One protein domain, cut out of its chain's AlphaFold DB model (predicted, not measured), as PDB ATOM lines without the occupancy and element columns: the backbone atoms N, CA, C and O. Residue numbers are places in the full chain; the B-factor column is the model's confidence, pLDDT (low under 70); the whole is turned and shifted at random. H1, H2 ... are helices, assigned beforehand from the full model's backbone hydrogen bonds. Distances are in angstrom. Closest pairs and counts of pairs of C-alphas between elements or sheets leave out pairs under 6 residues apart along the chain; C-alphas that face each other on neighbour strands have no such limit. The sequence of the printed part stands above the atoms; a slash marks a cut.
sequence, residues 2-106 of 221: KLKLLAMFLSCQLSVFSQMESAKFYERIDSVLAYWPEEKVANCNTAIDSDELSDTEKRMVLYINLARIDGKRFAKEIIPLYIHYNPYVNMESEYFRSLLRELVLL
ATOM      1  N   LYS A   2     -34.215  43.330  48.446       62.53
ATOM      2  CA  LYS A   2     -35.566  43.434  47.842       62.53
ATOM      3  C   LYS A   2     -35.736  44.548  46.787       62.53
ATOM      4  O   LYS A   2     -36.367  44.310  45.770       62.53
ATOM      5  N   LEU A   3     -35.115  45.719  46.982       57.44
ATOM      6  CA  LEU A   3     -35.210  46.846  46.035       57.44
ATOM      7  C   LEU A   3     -34.477  46.587  44.702       57.44
ATOM      8  O   LEU A   3     -34.986  46.933  43.645       57.44
ATOM      9  N   LYS A   4     -33.309  45.924  44.749       60.31
ATOM     10  CA  LYS A   4     -32.558  45.526  43.543       60.31
ATOM     11  C   LYS A   4     -33.303  44.453  42.745       60.31
ATOM     12  O   LYS A   4     -33.317  44.518  41.526       60.31
ATOM     13  N   LEU A   5     -33.950  43.507  43.431       59.75
ATOM     14  CA  LEU A   5     -34.742  42.456  42.788       59.75
ATOM     15  C   LEU A   5     -35.983  43.025  42.079       59.75
ATOM     16  O   LEU A   5     -36.288  42.615  40.968       59.75
ATOM     17  N   LEU A   6     -36.660  44.000  42.699       64.25
ATOM     18  CA  LEU A   6     -37.818  44.677  42.110       64.25
ATOM     19  C   LEU A   6     -37.428  45.534  40.895       64.25
ATOM     20  O   LEU A   6     -38.111  45.485  39.880       64.25
ATOM     21  N   ALA A   7     -36.315  46.272  40.976       58.03
ATOM     22  CA  ALA A   7     -35.798  47.052  39.852       58.03
ATOM     23  C   ALA A   7     -35.391  46.160  38.667       58.03
ATOM     24  O   ALA A   7     -35.726  46.473  37.532       58.03
ATOM     25  N   MET A   8     -34.737  45.024  38.939       59.12
ATOM     26  CA  MET A   8     -34.339  44.052  37.916       59.12
ATOM     27  C   MET A   8     -35.548  43.351  37.273       59.12
ATOM     28  O   MET A   8     -35.544  43.062  36.081       59.12
ATOM     29  N   PHE A   9     -36.603  43.094  38.052       65.12
ATOM     30  CA  PHE A   9     -37.853  42.542  37.532       65.12
ATOM     31  C   PHE A   9     -38.584  43.553  36.641       65.12
ATOM     32  O   PHE A   9     -39.013  43.203  35.546       65.12
ATOM     33  N   LEU A  10     -38.663  44.817  37.068       63.69
ATOM     34  CA  LEU A  10     -39.300  45.878  36.290       63.69
ATOM     35  C   LEU A  10     -38.525  46.190  35.000       63.69
ATOM     36  O   LEU A  10     -39.140  46.329  33.947       63.69
ATOM     37  N   SER A  11     -37.187  46.230  35.046       58.78
ATOM     38  CA  SER A  11     -36.361  46.415  33.845       58.78
ATOM     39  C   SER A  11     -36.518  45.257  32.859       58.78
ATOM     40  O   SER A  11     -36.593  45.490  31.658       58.78
ATOM     41  N   CYS A  12     -36.630  44.023  33.360       64.81
ATOM     42  CA  CYS A  12     -36.880  42.841  32.536       64.81
ATOM     43  C   CYS A  12     -38.273  42.881  31.878       64.81
ATOM     44  O   CYS A  12     -38.421  42.568  30.701       64.81
ATOM     45  N   GLN A  13     -39.308  43.320  32.601       65.25
ATOM     46  CA  GLN A  13     -40.646  43.473  32.019       65.25
ATOM     47  C   GLN A  13     -40.688  44.557  30.933       65.25
ATOM     48  O   GLN A  13     -41.319  44.351  29.897       65.25
ATOM     49  N   LEU A  14     -39.989  45.677  31.139       64.75
ATOM     50  CA  LEU A  14     -39.867  46.741  30.140       64.75
ATOM     51  C   LEU A  14     -39.110  46.269  28.888       64.75
ATOM     52  O   LEU A  14     -39.565  46.537  27.778       64.75
ATOM     53  N   SER A  15     -38.015  45.515  29.046       70.94
ATOM     54  CA  SER A  15     -37.267  44.978  27.900       70.94
ATOM     55  C   SER A  15     -38.079  43.959  27.099       70.94
ATOM     56  O   SER A  15     -38.052  43.987  25.874       70.94
ATOM     57  N   VAL A  16     -38.853  43.096  27.767       71.81
ATOM     58  CA  VAL A  16     -39.736  42.127  27.090       71.81
ATOM     59  C   VAL A  16     -40.854  42.836  26.324       71.81
ATOM     60  O   VAL A  16     -41.166  42.454  25.198       71.81
ATOM     61  N   PHE A  17     -41.451  43.881  26.904       73.19
ATOM     62  CA  PHE A  17     -42.482  44.658  26.217       73.19
ATOM     63  C   PHE A  17     -41.928  45.356  24.969       73.19
ATOM     64  O   PHE A  17     -42.534  45.266  23.905       73.19
ATOM     65  N   SER A  18     -40.751  45.980  25.074       75.88
ATOM     66  CA  SER A  18     -40.069  46.613  23.939       75.88
ATOM     67  C   SER A  18     -39.763  45.615  22.812       75.88
ATOM     68  O   SER A  18     -40.087  45.887  21.658       75.88
ATOM     69  N   GLN A  19     -39.250  44.424  23.140       78.50
ATOM     70  CA  GLN A  19     -39.009  43.364  22.152       78.50
ATOM     71  C   GLN A  19     -40.298  42.899  21.463       78.50
ATOM     72  O   GLN A  19     -40.305  42.663  20.258       78.50
ATOM     73  N   MET A  20     -41.403  42.789  22.205       82.06
ATOM     74  CA  MET A  20     -42.696  42.400  21.641       82.06
ATOM     75  C   MET A  20     -43.262  43.471  20.698       82.06
ATOM     76  O   MET A  20     -43.818  43.126  19.657       82.06
ATOM     77  N   GLU A  21     -43.146  44.756  21.038       85.75
ATOM     78  CA  GLU A  21     -43.589  45.843  20.155       85.75
ATOM     79  C   GLU A  21     -42.733  45.922  18.882       85.75
ATOM     80  O   GLU A  21     -43.286  46.052  17.791       85.75
ATOM     81  N   SER A  22     -41.415  45.730  18.999       87.00
ATOM     82  CA  SER A  22     -40.512  45.610  17.848       87.00
ATOM     83  C   SER A  22     -40.887  44.422  16.949       87.00
ATOM     84  O   SER A  22     -41.073  44.587  15.745       87.00
ATOM     85  N   ALA A  23     -41.126  43.237  17.520       89.25
ATOM     86  CA  ALA A  23     -41.553  42.063  16.755       89.25
ATOM     87  C   ALA A  23     -42.866  42.309  15.991       89.25
ATOM     88  O   ALA A  23     -42.936  42.058  14.790       89.25
ATOM     89  N   LYS A  24     -43.882  42.885  16.650       92.31
ATOM     90  CA  LYS A  24     -45.151  43.256  15.997       92.31
ATOM     91  C   LYS A  24     -44.960  44.292  14.892       92.31
ATOM     92  O   LYS A  24     -45.712  44.287  13.920       92.31
ATOM     93  N   PHE A  25     -44.022  45.223  15.055       93.06
ATOM     94  CA  PHE A  25     -43.700  46.199  14.021       93.06
ATOM     95  C   PHE A  25     -43.143  45.505  12.770       93.06
ATOM     96  O   PHE A  25     -43.673  45.719  11.679       93.06
ATOM     97  N   TYR A  26     -42.171  44.605  12.930       93.56
ATOM     98  CA  TYR A  26     -41.614  43.845  11.808       93.56
ATOM     99  C   TYR A  26     -42.640  42.905  11.159       93.56
ATOM    100  O   TYR A  26     -42.736  42.882   9.937       93.56
ATOM    101  N   GLU A  27     -43.501  42.243  11.936       94.31
ATOM    102  CA  GLU A  27     -44.615  41.449  11.387       94.31
ATOM    103  C   GLU A  27     -45.568  42.294  10.521       94.31
ATOM    104  O   GLU A  27     -46.084  41.825   9.504       94.31
ATOM    105  N   ARG A  28     -45.813  43.560  10.893       95.38
ATOM    106  CA  ARG A  28     -46.630  44.479  10.080       95.38
ATOM    107  C   ARG A  28     -45.924  44.878   8.792       95.38
ATOM    108  O   ARG A  28     -46.596  44.970   7.767       95.38
ATOM    109  N   ILE A  29     -44.613  45.113   8.838       94.88
ATOM    110  CA  ILE A  29     -43.809  45.376   7.638       94.88
ATOM    111  C   ILE A  29     -43.901  44.177   6.693       94.88
ATOM    112  O   ILE A  29     -44.307  44.353   5.547       94.88
ATOM    113  N   ASP A  30     -43.650  42.963   7.186       93.56
ATOM    114  CA  ASP A  30     -43.740  41.730   6.395       93.56
ATOM    115  C   ASP A  30     -45.145  41.548   5.800       93.56
ATOM    116  O   ASP A  30     -45.301  41.244   4.616       93.56
ATOM    117  N   SER A  31     -46.189  41.826   6.589       95.38
ATOM    118  CA  SER A  31     -47.569  41.789   6.109       95.38
ATOM    119  C   SER A  31     -47.848  42.810   5.008       95.38
ATOM    120  O   SER A  31     -48.662  42.513   4.139       95.38
ATOM    121  N   VAL A  32     -47.250  44.004   5.040       95.12
ATOM    122  CA  VAL A  32     -47.392  44.999   3.964       95.12
ATOM    123  C   VAL A  32     -46.634  44.544   2.721       95.12
ATOM    124  O   VAL A  32     -47.191  44.588   1.624       95.12
ATOM    125  N   LEU A  33     -45.400  44.059   2.889       94.00
ATOM    126  CA  LEU A  33     -44.559  43.579   1.791       94.00
ATOM    127  C   LEU A  33     -45.169  42.372   1.068       94.00
ATOM    128  O   LEU A  33     -45.007  42.256  -0.142       94.00
ATOM    129  N   ALA A  34     -45.969  41.545   1.744       93.44
ATOM    130  CA  ALA A  34     -46.729  40.464   1.108       93.44
ATOM    131  C   ALA A  34     -47.741  40.945   0.040       93.44
ATOM    132  O   ALA A  34     -48.174  40.155  -0.797       93.44
ATOM    133  N   TYR A  35     -48.120  42.230   0.047       94.38
ATOM    134  CA  TYR A  35     -48.974  42.845  -0.979       94.38
ATOM    135  C   TYR A  35     -48.185  43.649  -2.023       94.38
ATOM    136  O   TYR A  35     -48.779  44.271  -2.916       94.38
ATOM    137  N   TRP A  36     -46.858  43.709  -1.915       95.00
ATOM    138  CA  TRP A  36     -45.995  44.266  -2.954       95.00
ATOM    139  C   TRP A  36     -45.756  43.222  -4.057       95.00
ATOM    140  O   TRP A  36     -45.899  42.028  -3.800       95.00
ATOM    141  N   PRO A  37     -45.427  43.629  -5.302       94.69
ATOM    142  CA  PRO A  37     -45.004  42.680  -6.322       94.69
ATOM    143  C   PRO A  37     -43.818  41.869  -5.802       94.69
ATOM    144  O   PRO A  37     -42.787  42.448  -5.462       94.69
ATOM    145  N   GLU A  38     -43.978  40.548  -5.748       91.69
ATOM    146  CA  GLU A  38     -42.990  39.624  -5.183       91.69
ATOM    147  C   GLU A  38     -41.604  39.831  -5.803       91.69
ATOM    148  O   GLU A  38     -40.622  39.975  -5.082       91.69
ATOM    149  N   GLU A  39     -41.541  39.976  -7.129       92.81
ATOM    150  CA  GLU A  39     -40.304  40.253  -7.866       92.81
ATOM    151  C   GLU A  39     -39.621  41.554  -7.410       92.81
ATOM    152  O   GLU A  39     -38.408  41.580  -7.223       92.81
ATOM    153  N   LYS A  40     -40.384  42.628  -7.157       92.06
ATOM    154  CA  LYS A  40     -39.810  43.892  -6.667       92.06
ATOM    155  C   LYS A  40     -39.211  43.733  -5.273       92.06
ATOM    156  O   LYS A  40     -38.126  44.249  -5.020       92.06
ATOM    157  N   VAL A  41     -39.903  43.032  -4.373       92.69
ATOM    158  CA  VAL A  41     -39.407  42.791  -3.008       92.69
ATOM    159  C   VAL A  41     -38.176  41.889  -3.039       92.69
ATOM    160  O   VAL A  41     -37.184  42.198  -2.382       92.69
ATOM    161  N   ALA A  42     -38.201  40.827  -3.849       93.81
ATOM    162  CA  ALA A  42     -37.058  39.942  -4.050       93.81
ATOM    163  C   ALA A  42     -35.833  40.715  -4.568       93.81
ATOM    164  O   ALA A  42     -34.751  40.585  -4.001       93.81
ATOM    165  N   ASN A  43     -36.019  41.605  -5.550       94.50
ATOM    166  CA  ASN A  43     -34.952  42.454  -6.091       94.50
ATOM    167  C   ASN A  43     -34.379  43.452  -5.071       94.50
ATOM    168  O   ASN A  43     -33.259  43.924  -5.246       94.50
ATOM    169  N   CYS A  44     -35.109  43.781  -4.001       97.06
ATOM    170  CA  CYS A  44     -34.587  44.631  -2.928       97.06
ATOM    171  C   CYS A  44     -33.698  43.869  -1.941       97.06
ATOM    172  O   CYS A  44     -32.852  44.483  -1.287       97.06
ATOM    173  N   ASN A  45     -33.872  42.551  -1.816       96.56
ATOM    174  CA  ASN A  45     -33.188  41.731  -0.820       96.56
ATOM    175  C   ASN A  45     -31.806  41.258  -1.304       96.56
ATOM    176  O   ASN A  45     -31.458  40.082  -1.237       96.56
ATOM    177  N   THR A  46     -31.007  42.199  -1.804       97.69
ATOM    178  CA  THR A  46     -29.692  41.953  -2.422       97.69
ATOM    179  C   THR A  46     -28.637  41.447  -1.436       97.69
ATOM    180  O   THR A  46     -27.600  40.940  -1.850       97.69
ATOM    181  N   ALA A  47     -28.895  41.576  -0.133       97.31
ATOM    182  CA  ALA A  47     -28.003  41.155   0.941       97.31
ATOM    183  C   ALA A  47     -28.326  39.761   1.511       97.31
ATOM    184  O   ALA A  47     -27.605  39.305   2.400       97.31
ATOM    185  N   ILE A  48     -29.396  39.092   1.053       95.81
ATOM    186  CA  ILE A  48     -29.930  37.872   1.690       95.81
ATOM    187  C   ILE A  48     -28.872  36.773   1.864       95.81
ATOM    188  O   ILE A  48     -28.731  36.227   2.962       95.81
ATOM    189  N   ASP A  49     -28.066  36.548   0.827       93.81
ATOM    190  CA  ASP A  49     -27.049  35.492   0.767       93.81
ATOM    191  C   ASP A  49     -25.660  35.950   1.245       93.81
ATOM    192  O   ASP A  49     -24.686  35.215   1.125       93.81
ATOM    193  N   SER A  50     -25.531  37.172   1.778       94.00
ATOM    194  CA  SER A  50     -24.250  37.652   2.306       94.00
ATOM    195  C   SER A  50     -23.905  36.952   3.621       94.00
ATOM    196  O   SER A  50     -24.632  37.088   4.603       94.00
ATOM    197  N   ASP A  51     -22.774  36.252   3.678       93.81
ATOM    198  CA  ASP A  51     -22.243  35.678   4.926       93.81
ATOM    199  C   ASP A  51     -21.476  36.711   5.776       93.81
ATOM    200  O   ASP A  51     -21.142  36.459   6.934       93.81
ATOM    201  N   GLU A  52     -21.178  37.881   5.205       94.44
ATOM    202  CA  GLU A  52     -20.422  38.948   5.869       94.44
ATOM    203  C   GLU A  52     -21.306  39.866   6.717       94.44
ATOM    204  O   GLU A  52     -20.822  40.448   7.690       94.44
ATOM    205  N   LEU A  53     -22.583  40.000   6.345       97.38
ATOM    206  CA  LEU A  53     -23.549  40.862   7.020       97.38
ATOM    207  C   LEU A  53     -24.399  40.067   8.016       97.38
ATOM    208  O   LEU A  53     -24.902  38.985   7.717       97.38
ATOM    209  N   SER A  54     -24.621  40.645   9.189       97.69
ATOM    210  CA  SER A  54     -25.622  40.202  10.157       97.69
ATOM    211  C   SER A  54     -27.047  40.411   9.637       97.69
ATOM    212  O   SER A  54     -27.295  41.233   8.755       97.69
ATOM    213  N   ASP A  55     -28.018  39.725  10.240       96.69
ATOM    214  CA  ASP A  55     -29.437  39.882   9.888       96.69
ATOM    215  C   ASP A  55     -29.927  41.333  10.030       96.69
ATOM    216  O   ASP A  55     -30.741  41.800   9.231       96.69
ATOM    217  N   THR A  56     -29.405  42.067  11.017       96.62
ATOM    218  CA  THR A  56     -29.690  43.494  11.208       96.62
ATOM    219  C   THR A  56     -29.181  44.320  10.027       96.62
ATOM    220  O   THR A  56     -29.943  45.085   9.437       96.62
ATOM    221  N   GLU A  57     -27.927  44.129   9.618       98.56
ATOM    222  CA  GLU A  57     -27.334  44.846   8.479       98.56
ATOM    223  C   GLU A  57     -28.044  44.489   7.160       98.56
ATOM    224  O   GLU A  57     -28.351  45.375   6.361       98.56
ATOM    225  N   LYS A  58     -28.412  43.215   6.957       98.31
ATOM    226  CA  LYS A  58     -29.211  42.777   5.796       98.31
ATOM    227  C   LYS A  58     -30.561  43.490   5.727       98.31
ATOM    228  O   LYS A  58     -30.973  43.933   4.653       98.31
ATOM    229  N   ARG A  59     -31.245  43.650   6.867       97.56
ATOM    230  CA  ARG A  59     -32.516  44.391   6.945       97.56
ATOM    231  C   ARG A  59     -32.346  45.871   6.611       97.56
ATOM    232  O   ARG A  59     -33.203  46.418   5.923       97.56
ATOM    233  N   MET A  60     -31.248  46.507   7.030       98.62
ATOM    234  CA  MET A  60     -30.960  47.895   6.641       98.62
ATOM    235  C   MET A  60     -30.872  48.029   5.115       98.62
ATOM    236  O   MET A  60     -31.541  48.890   4.544       98.62
ATOM    237  N   VAL A  61     -30.123  47.141   4.446       98.75
ATOM    238  CA  VAL A  61     -30.018  47.128   2.972       98.75
ATOM    239  C   VAL A  61     -31.389  46.948   2.323       98.75
ATOM    240  O   VAL A  61     -31.737  47.705   1.417       98.75
ATOM    241  N   LEU A  62     -32.200  46.009   2.820       98.38
ATOM    242  CA  LEU A  62     -33.560  45.790   2.327       98.38
ATOM    243  C   LEU A  62     -34.413  47.067   2.414       98.38
ATOM    244  O   LEU A  62     -35.046  47.441   1.427       98.38
ATOM    245  N   TYR A  63     -34.433  47.757   3.558       98.56
ATOM    246  CA  TYR A  63     -35.252  48.964   3.733       98.56
ATOM    247  C   TYR A  63     -34.779  50.136   2.877       98.56
ATOM    248  O   TYR A  63     -35.612  50.841   2.303       98.56
ATOM    249  N   ILE A  64     -33.463  50.309   2.729       98.81
ATOM    250  CA  ILE A  64     -32.894  51.298   1.807       98.81
ATOM    251  C   ILE A  64     -33.338  50.983   0.374       98.81
ATOM    252  O   ILE A  64     -33.830  51.863  -0.334       98.81
ATOM    253  N   ASN A  65     -33.241  49.721  -0.046       98.81
ATOM    254  CA  ASN A  65     -33.607  49.306  -1.397       98.81
ATOM    255  C   ASN A  65     -35.107  49.437  -1.682       98.81
ATOM    256  O   ASN A  65     -35.477  49.848  -2.780       98.81
ATOM    257  N   LEU A  66     -35.971  49.184  -0.696       98.50
ATOM    258  CA  LEU A  66     -37.410  49.431  -0.821       98.50
ATOM    259  C   LEU A  66     -37.715  50.919  -1.065       98.50
ATOM    260  O   LEU A  66     -38.573  51.238  -1.888       98.50
ATOM    261  N   ALA A  67     -37.000  51.828  -0.392       98.69
ATOM    262  CA  ALA A  67     -37.131  53.266  -0.627       98.69
ATOM    263  C   ALA A  67     -36.609  53.681  -2.015       98.69
ATOM    264  O   ALA A  67     -37.212  54.534  -2.664       98.69
ATOM    265  N   ARG A  68     -35.524  53.055  -2.491       98.69
ATOM    266  CA  ARG A  68     -34.919  53.312  -3.810       98.69
ATOM    267  C   ARG A  68     -35.794  52.832  -4.974       98.69
ATOM    268  O   ARG A  68     -35.954  53.562  -5.951       98.69
ATOM    269  N   ILE A  69     -36.370  51.633  -4.877       97.75
ATOM    270  CA  ILE A  69     -37.097  51.016  -5.998       97.75
ATOM    271  C   ILE A  69     -38.510  51.588  -6.187       97.75
ATOM    272  O   ILE A  69     -39.045  51.600  -7.293       97.75
ATOM    273  N   ASP A  70     -39.162  52.013  -5.104       97.69
ATOM    274  CA  ASP A  70     -40.521  52.553  -5.147       97.69
ATOM    275  C   ASP A  70     -40.736  53.528  -3.985       97.69
ATOM    276  O   ASP A  70     -41.485  53.269  -3.037       97.69
ATOM    277  N   GLY A  71     -40.057  54.676  -4.062       98.25
ATOM    278  CA  GLY A  71     -40.122  55.714  -3.033       98.25
ATOM    279  C   GLY A  71     -41.554  56.157  -2.733       98.25
ATOM    280  O   GLY A  71     -41.930  56.326  -1.571       98.25
ATOM    281  N   LYS A  72     -42.410  56.249  -3.757       98.25
ATOM    282  CA  LYS A  72     -43.818  56.623  -3.591       98.25
ATOM    283  C   LYS A  72     -44.575  55.606  -2.743       98.25
ATOM    284  O   LYS A  72     -45.340  55.998  -1.856       98.25
ATOM    285  N   ARG A  73     -44.402  54.310  -3.011       97.62
ATOM    286  CA  ARG A  73     -45.058  53.263  -2.229       97.62
ATOM    287  C   ARG A  73     -44.451  53.135  -0.838       97.62
ATOM    288  O   ARG A  73     -45.208  53.017   0.124       97.62
ATOM    289  N   PHE A  74     -43.132  53.265  -0.710       98.38
ATOM    290  CA  PHE A  74     -42.441  53.313   0.580       98.38
ATOM    291  C   PHE A  74     -42.998  54.441   1.465       98.38
ATOM    292  O   PHE A  74     -43.425  54.205   2.596       98.38
ATOM    293  N   ALA A  75     -43.115  55.656   0.924       98.44
ATOM    294  CA  ALA A  75     -43.680  56.797   1.638       98.44
ATOM    295  C   ALA A  75     -45.143  56.585   2.054       98.44
ATOM    296  O   ALA A  75     -45.559  57.035   3.120       98.44
ATOM    297  N   LYS A  76     -45.932  55.896   1.225       98.12
ATOM    298  CA  LYS A  76     -47.362  55.676   1.466       98.12
ATOM    299  C   LYS A  76     -47.651  54.530   2.438       98.12
ATOM    300  O   LYS A  76     -48.617  54.619   3.188       98.12
ATOM    301  N   GLU A  77     -46.891  53.442   2.376       97.38
ATOM    302  CA  GLU A  77     -47.252  52.172   3.025       97.38
ATOM    303  C   GLU A  77     -46.294  51.781   4.151       97.38
ATOM    304  O   GLU A  77     -46.708  51.100   5.085       97.38
ATOM    305  N   ILE A  78     -45.044  52.244   4.097       97.44
ATOM    306  CA  ILE A  78     -43.989  51.847   5.031       97.44
ATOM    307  C   ILE A  78     -43.721  52.949   6.072       97.44
ATOM    308  O   ILE A  78     -43.759  52.678   7.272       97.44
ATOM    309  N   ILE A  79     -43.572  54.215   5.662       97.69
ATOM    310  CA  ILE A  79     -43.351  55.336   6.604       97.69
ATOM    311  C   ILE A  79     -44.469  55.494   7.660       97.69
ATOM    312  O   ILE A  79     -44.147  55.774   8.816       97.69
ATOM    313  N   PRO A  80     -45.769  55.283   7.368       96.50
ATOM    314  CA  PRO A  80     -46.798  55.344   8.410       96.50
ATOM    315  C   PRO A  80     -46.614  54.316   9.533       96.50
ATOM    316  O   PRO A  80     -46.958  54.604  10.680       96.50
ATOM    317  N   LEU A  81     -46.049  53.141   9.229       95.69
ATOM    318  CA  LEU A  81     -45.728  52.137  10.246       95.69
ATOM    319  C   LEU A  81     -44.614  52.639  11.167       95.69
ATOM    320  O   LEU A  81     -44.696  52.456  12.380       95.69
ATOM    321  N   TYR A  82     -43.623  53.334  10.608       94.88
ATOM    322  CA  TYR A  82     -42.548  53.957  11.377       94.88
ATOM    323  C   TYR A  82     -43.031  55.059  12.307       94.88
ATOM    324  O   TYR A  82     -42.637  55.077  13.463       94.88
ATOM    325  N   ILE A  83     -43.915  55.943  11.840       94.75
ATOM    326  CA  ILE A  83     -44.498  56.993  12.691       94.75
ATOM    327  C   ILE A  83     -45.210  56.372  13.903       94.75
ATOM    328  O   ILE A  83     -45.145  56.900  15.009       94.75
ATOM    329  N   HIS A  84     -45.896  55.243  13.701       92.50
ATOM    330  CA  HIS A  84     -46.554  54.537  14.795       92.50
ATOM    331  C   HIS A  84     -45.554  53.872  15.751       92.50
ATOM    332  O   HIS A  84     -45.775  53.875  16.960       92.50
ATOM    333  N   TYR A  85     -44.468  53.314  15.212       93.00
ATOM    334  CA  TYR A  85     -43.414  52.648  15.980       93.00
ATOM    335  C   TYR A  85     -42.540  53.632  16.771       93.00
ATOM    336  O   TYR A  85     -42.203  53.369  17.923       93.00
ATOM    337  N   ASN A  86     -42.228  54.790  16.185       91.19
ATOM    338  CA  ASN A  86     -41.441  55.857  16.788       91.19
ATOM    339  C   ASN A  86     -42.288  57.139  16.943       91.19
ATOM    340  O   ASN A  86     -42.275  58.007  16.065       91.19
ATOM    341  N   PRO A  87     -42.997  57.314  18.074       86.69
ATOM    342  CA  PRO A  87     -43.874  58.465  18.290       86.69
ATOM    343  C   PRO A  87     -43.122  59.794  18.484       86.69
ATOM    344  O   PRO A  87     -43.762  60.836  18.624       86.69
ATOM    345  N   TYR A  88     -41.785  59.780  18.518       89.75
ATOM    346  CA  TYR A  88     -40.952  60.974  18.693       89.75
ATOM    347  C   TYR A  88     -40.580  61.660  17.373       89.75
ATOM    348  O   TYR A  88     -39.928  62.704  17.387       89.75
ATOM    349  N   VAL A  89     -40.991  61.099  16.234       92.88
ATOM    350  CA  VAL A  89     -40.732  61.677  14.913       92.88
ATOM    351  C   VAL A  89     -41.445  63.021  14.773       92.88
ATOM    352  O   VAL A  89     -42.670  63.114  14.878       92.88
ATOM    353  N   ASN A  90     -40.685  64.074  14.474       95.44
ATOM    354  CA  ASN A  90     -41.234  65.402  14.234       95.44
ATOM    355  C   ASN A  90     -41.768  65.525  12.798       95.44
ATOM    356  O   ASN A  90     -41.091  66.021  11.900       95.44
ATOM    357  N   MET A  91     -43.013  65.097  12.581       96.19
ATOM    358  CA  MET A  91     -43.663  65.135  11.260       96.19
ATOM    359  C   MET A  91     -43.859  66.552  10.697       96.19
ATOM    360  O   MET A  91     -44.072  66.732   9.496       96.19
ATOM    361  N   GLU A  92     -43.792  67.567  11.559       96.81
ATOM    362  CA  GLU A  92     -43.927  68.969  11.173       96.81
ATOM    363  C   GLU A  92     -42.593  69.580  10.715       96.81
ATOM    364  O   GLU A  92     -42.588  70.689  10.170       96.81
ATOM    365  N   SER A  93     -41.470  68.875  10.911       97.38
ATOM    366  CA  SER A  93     -40.150  69.344  10.499       97.38
ATOM    367  C   SER A  93     -40.030  69.411   8.976       97.38
ATOM    368  O   SER A  93     -40.609  68.617   8.228       97.38
ATOM    369  N   GLU A  94     -39.240  70.371   8.493       97.56
ATOM    370  CA  GLU A  94     -38.949  70.469   7.062       97.56
ATOM    371  C   GLU A  94     -38.122  69.272   6.566       97.56
ATOM    372  O   GLU A  94     -38.293  68.831   5.431       97.56
ATOM    373  N   TYR A  95     -37.312  68.669   7.440       98.31
ATOM    374  CA  TYR A  95     -36.591  67.423   7.175       98.31
ATOM    375  C   TYR A  95     -37.546  66.285   6.814       98.31
ATOM    376  O   TYR A  95     -37.410  65.672   5.754       98.31
ATOM    377  N   PHE A  96     -38.573  66.063   7.633       98.25
ATOM    378  CA  PHE A  96     -39.549  65.006   7.397       98.25
ATOM    379  C   PHE A  96     -40.422  65.285   6.165       98.25
ATOM    380  O   PHE A  96     -40.609  64.427   5.300       98.25
ATOM    381  N   ARG A  97     -40.940  66.513   6.040       98.31
ATOM    382  CA  ARG A  97     -41.817  66.885   4.919       98.31
ATOM    383  C   ARG A  97     -41.090  66.871   3.576       98.31
ATOM    384  O   ARG A  97     -41.696  66.493   2.573       98.31
ATOM    385  N   SER A  98     -39.822  67.284   3.539       98.38
ATOM    386  CA  SER A  98     -39.010  67.224   2.319       98.38
ATOM    387  C   SER A  98     -38.726  65.786   1.897       98.38
ATOM    388  O   SER A  98     -38.870  65.504   0.711       98.38
ATOM    389  N   LEU A  99     -38.456  64.874   2.842       98.69
ATOM    390  CA  LEU A  99     -38.275  63.448   2.544       98.69
ATOM    391  C   LEU A  99     -39.506  62.874   1.838       98.69
ATOM    392  O   LEU A  99     -39.382  62.217   0.811       98.69
ATOM    393  N   LEU A 100     -40.708  63.151   2.355       98.62
ATOM    394  CA  LEU A 100     -41.940  62.661   1.733       98.62
ATOM    395  C   LEU A 100     -42.116  63.179   0.302       98.62
ATOM    396  O   LEU A 100     -42.528  62.422  -0.576       98.62
ATOM    397  N   ARG A 101     -41.811  64.458   0.050       98.56
ATOM    398  CA  ARG A 101     -41.896  65.029  -1.304       98.56
ATOM    399  C   ARG A 101     -40.874  64.398  -2.240       98.56
ATOM    400  O   ARG A 101     -41.226  64.075  -3.368       98.56
ATOM    401  N   GLU A 102     -39.649  64.216  -1.765       98.56
ATOM    402  CA  GLU A 102     -38.565  63.594  -2.520       98.56
ATOM    403  C   GLU A 102     -38.912  62.153  -2.894       98.56
ATOM    404  O   GLU A 102     -38.933  61.834  -4.075       98.56
ATOM    405  N   LEU A 103     -39.325  61.321  -1.933       98.75
ATOM    406  CA  LEU A 103     -39.717  59.930  -2.180       98.75
ATOM    407  C   LEU A 103     -40.909  59.797  -3.137       98.75
ATOM    408  O   LEU A 103     -40.931  58.899  -3.973       98.75
ATOM    409  N   VAL A 104     -41.906  60.683  -3.043       98.31
ATOM    410  CA  VAL A 104     -43.073  60.664  -3.945       98.31
ATOM    411  C   VAL A 104     -42.699  61.026  -5.386       98.31
ATOM    412  O   VAL A 104     -43.372  60.567  -6.312       98.31
ATOM    413  N   LEU A 105     -41.666  61.850  -5.572       98.06
ATOM    414  CA  LEU A 105     -41.164  62.290  -6.877       98.06
ATOM    415  C   LEU A 105     -39.981  61.451  -7.382       98.06
ATOM    416  O   LEU A 105     -39.576  61.629  -8.529       98.06
ATOM    417  N   LEU A 106     -39.437  60.568  -6.542       98.12
ATOM    418  CA  LEU A 106     -38.270  59.758  -6.849       98.12
ATOM    419  C   LEU A 106     -38.577  58.813  -8.013       98.12
ATOM    420  O   LEU A 106     -39.494  57.990  -7.946       98.12
TER     421      LEU A 106
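AT A GLANCE: This is residues 2 to 106 of the 221 residues of an uncharacterized protein of Bacteroidetes bacterium ADurb.Bin012 (UniProt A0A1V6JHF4). One long helix, H1, sticks out with residues 2 to 20 as an arm from a body of four shorter helices. Its residues 21 to 32 pack on H4, H5 folds back on H4, and H2 crosses H3. The printed part has 105 residues, with H1 to H5 in order; it is all helix and loose, radius of gyration of the C-alphas 17.3 A, spans 57 by 40 by 25 A.

HOW THE PARTS SIT: H1, residues 2 to 33, touches H4, residues 71 to 85, at a shallow tilt of 20 degrees, opposite ways; the closest C-alphas, of Phe 25 and Tyr 85, are 6.7 A apart. H5, residues 94 to 105, forms a hairpin with H4, closest C-alphas Lys 72 and Val 104 at 4.1 A. H3, residues 55 to 69, only just touches H4, only at the corner, closest C-alphas Ala 67 and Phe 74 at 5.4 A. H2, residues 38 to 44, touches H3, closest C-alphas Cys 44 and Asn 65 at 5.0 A. Every O i to N i+4 pair is within hydrogen-bond range in H1, H2, H3 and H5; 8 of 11 in H4.

IN THESE COORDINATES: H1, 46.9 A long, begins at C-alpha 2 (-35.566, 43.434, 47.842); H5, 16.3 A, ends at C-alpha 105 (-41.164, 62.290, -6.877). H2 measures 10.0 A, H3 20.9 A, H4 19.5 A.

THE WHOLE: The printed part has no cut and no long link; residues 2 to 14 have pLDDT under 70.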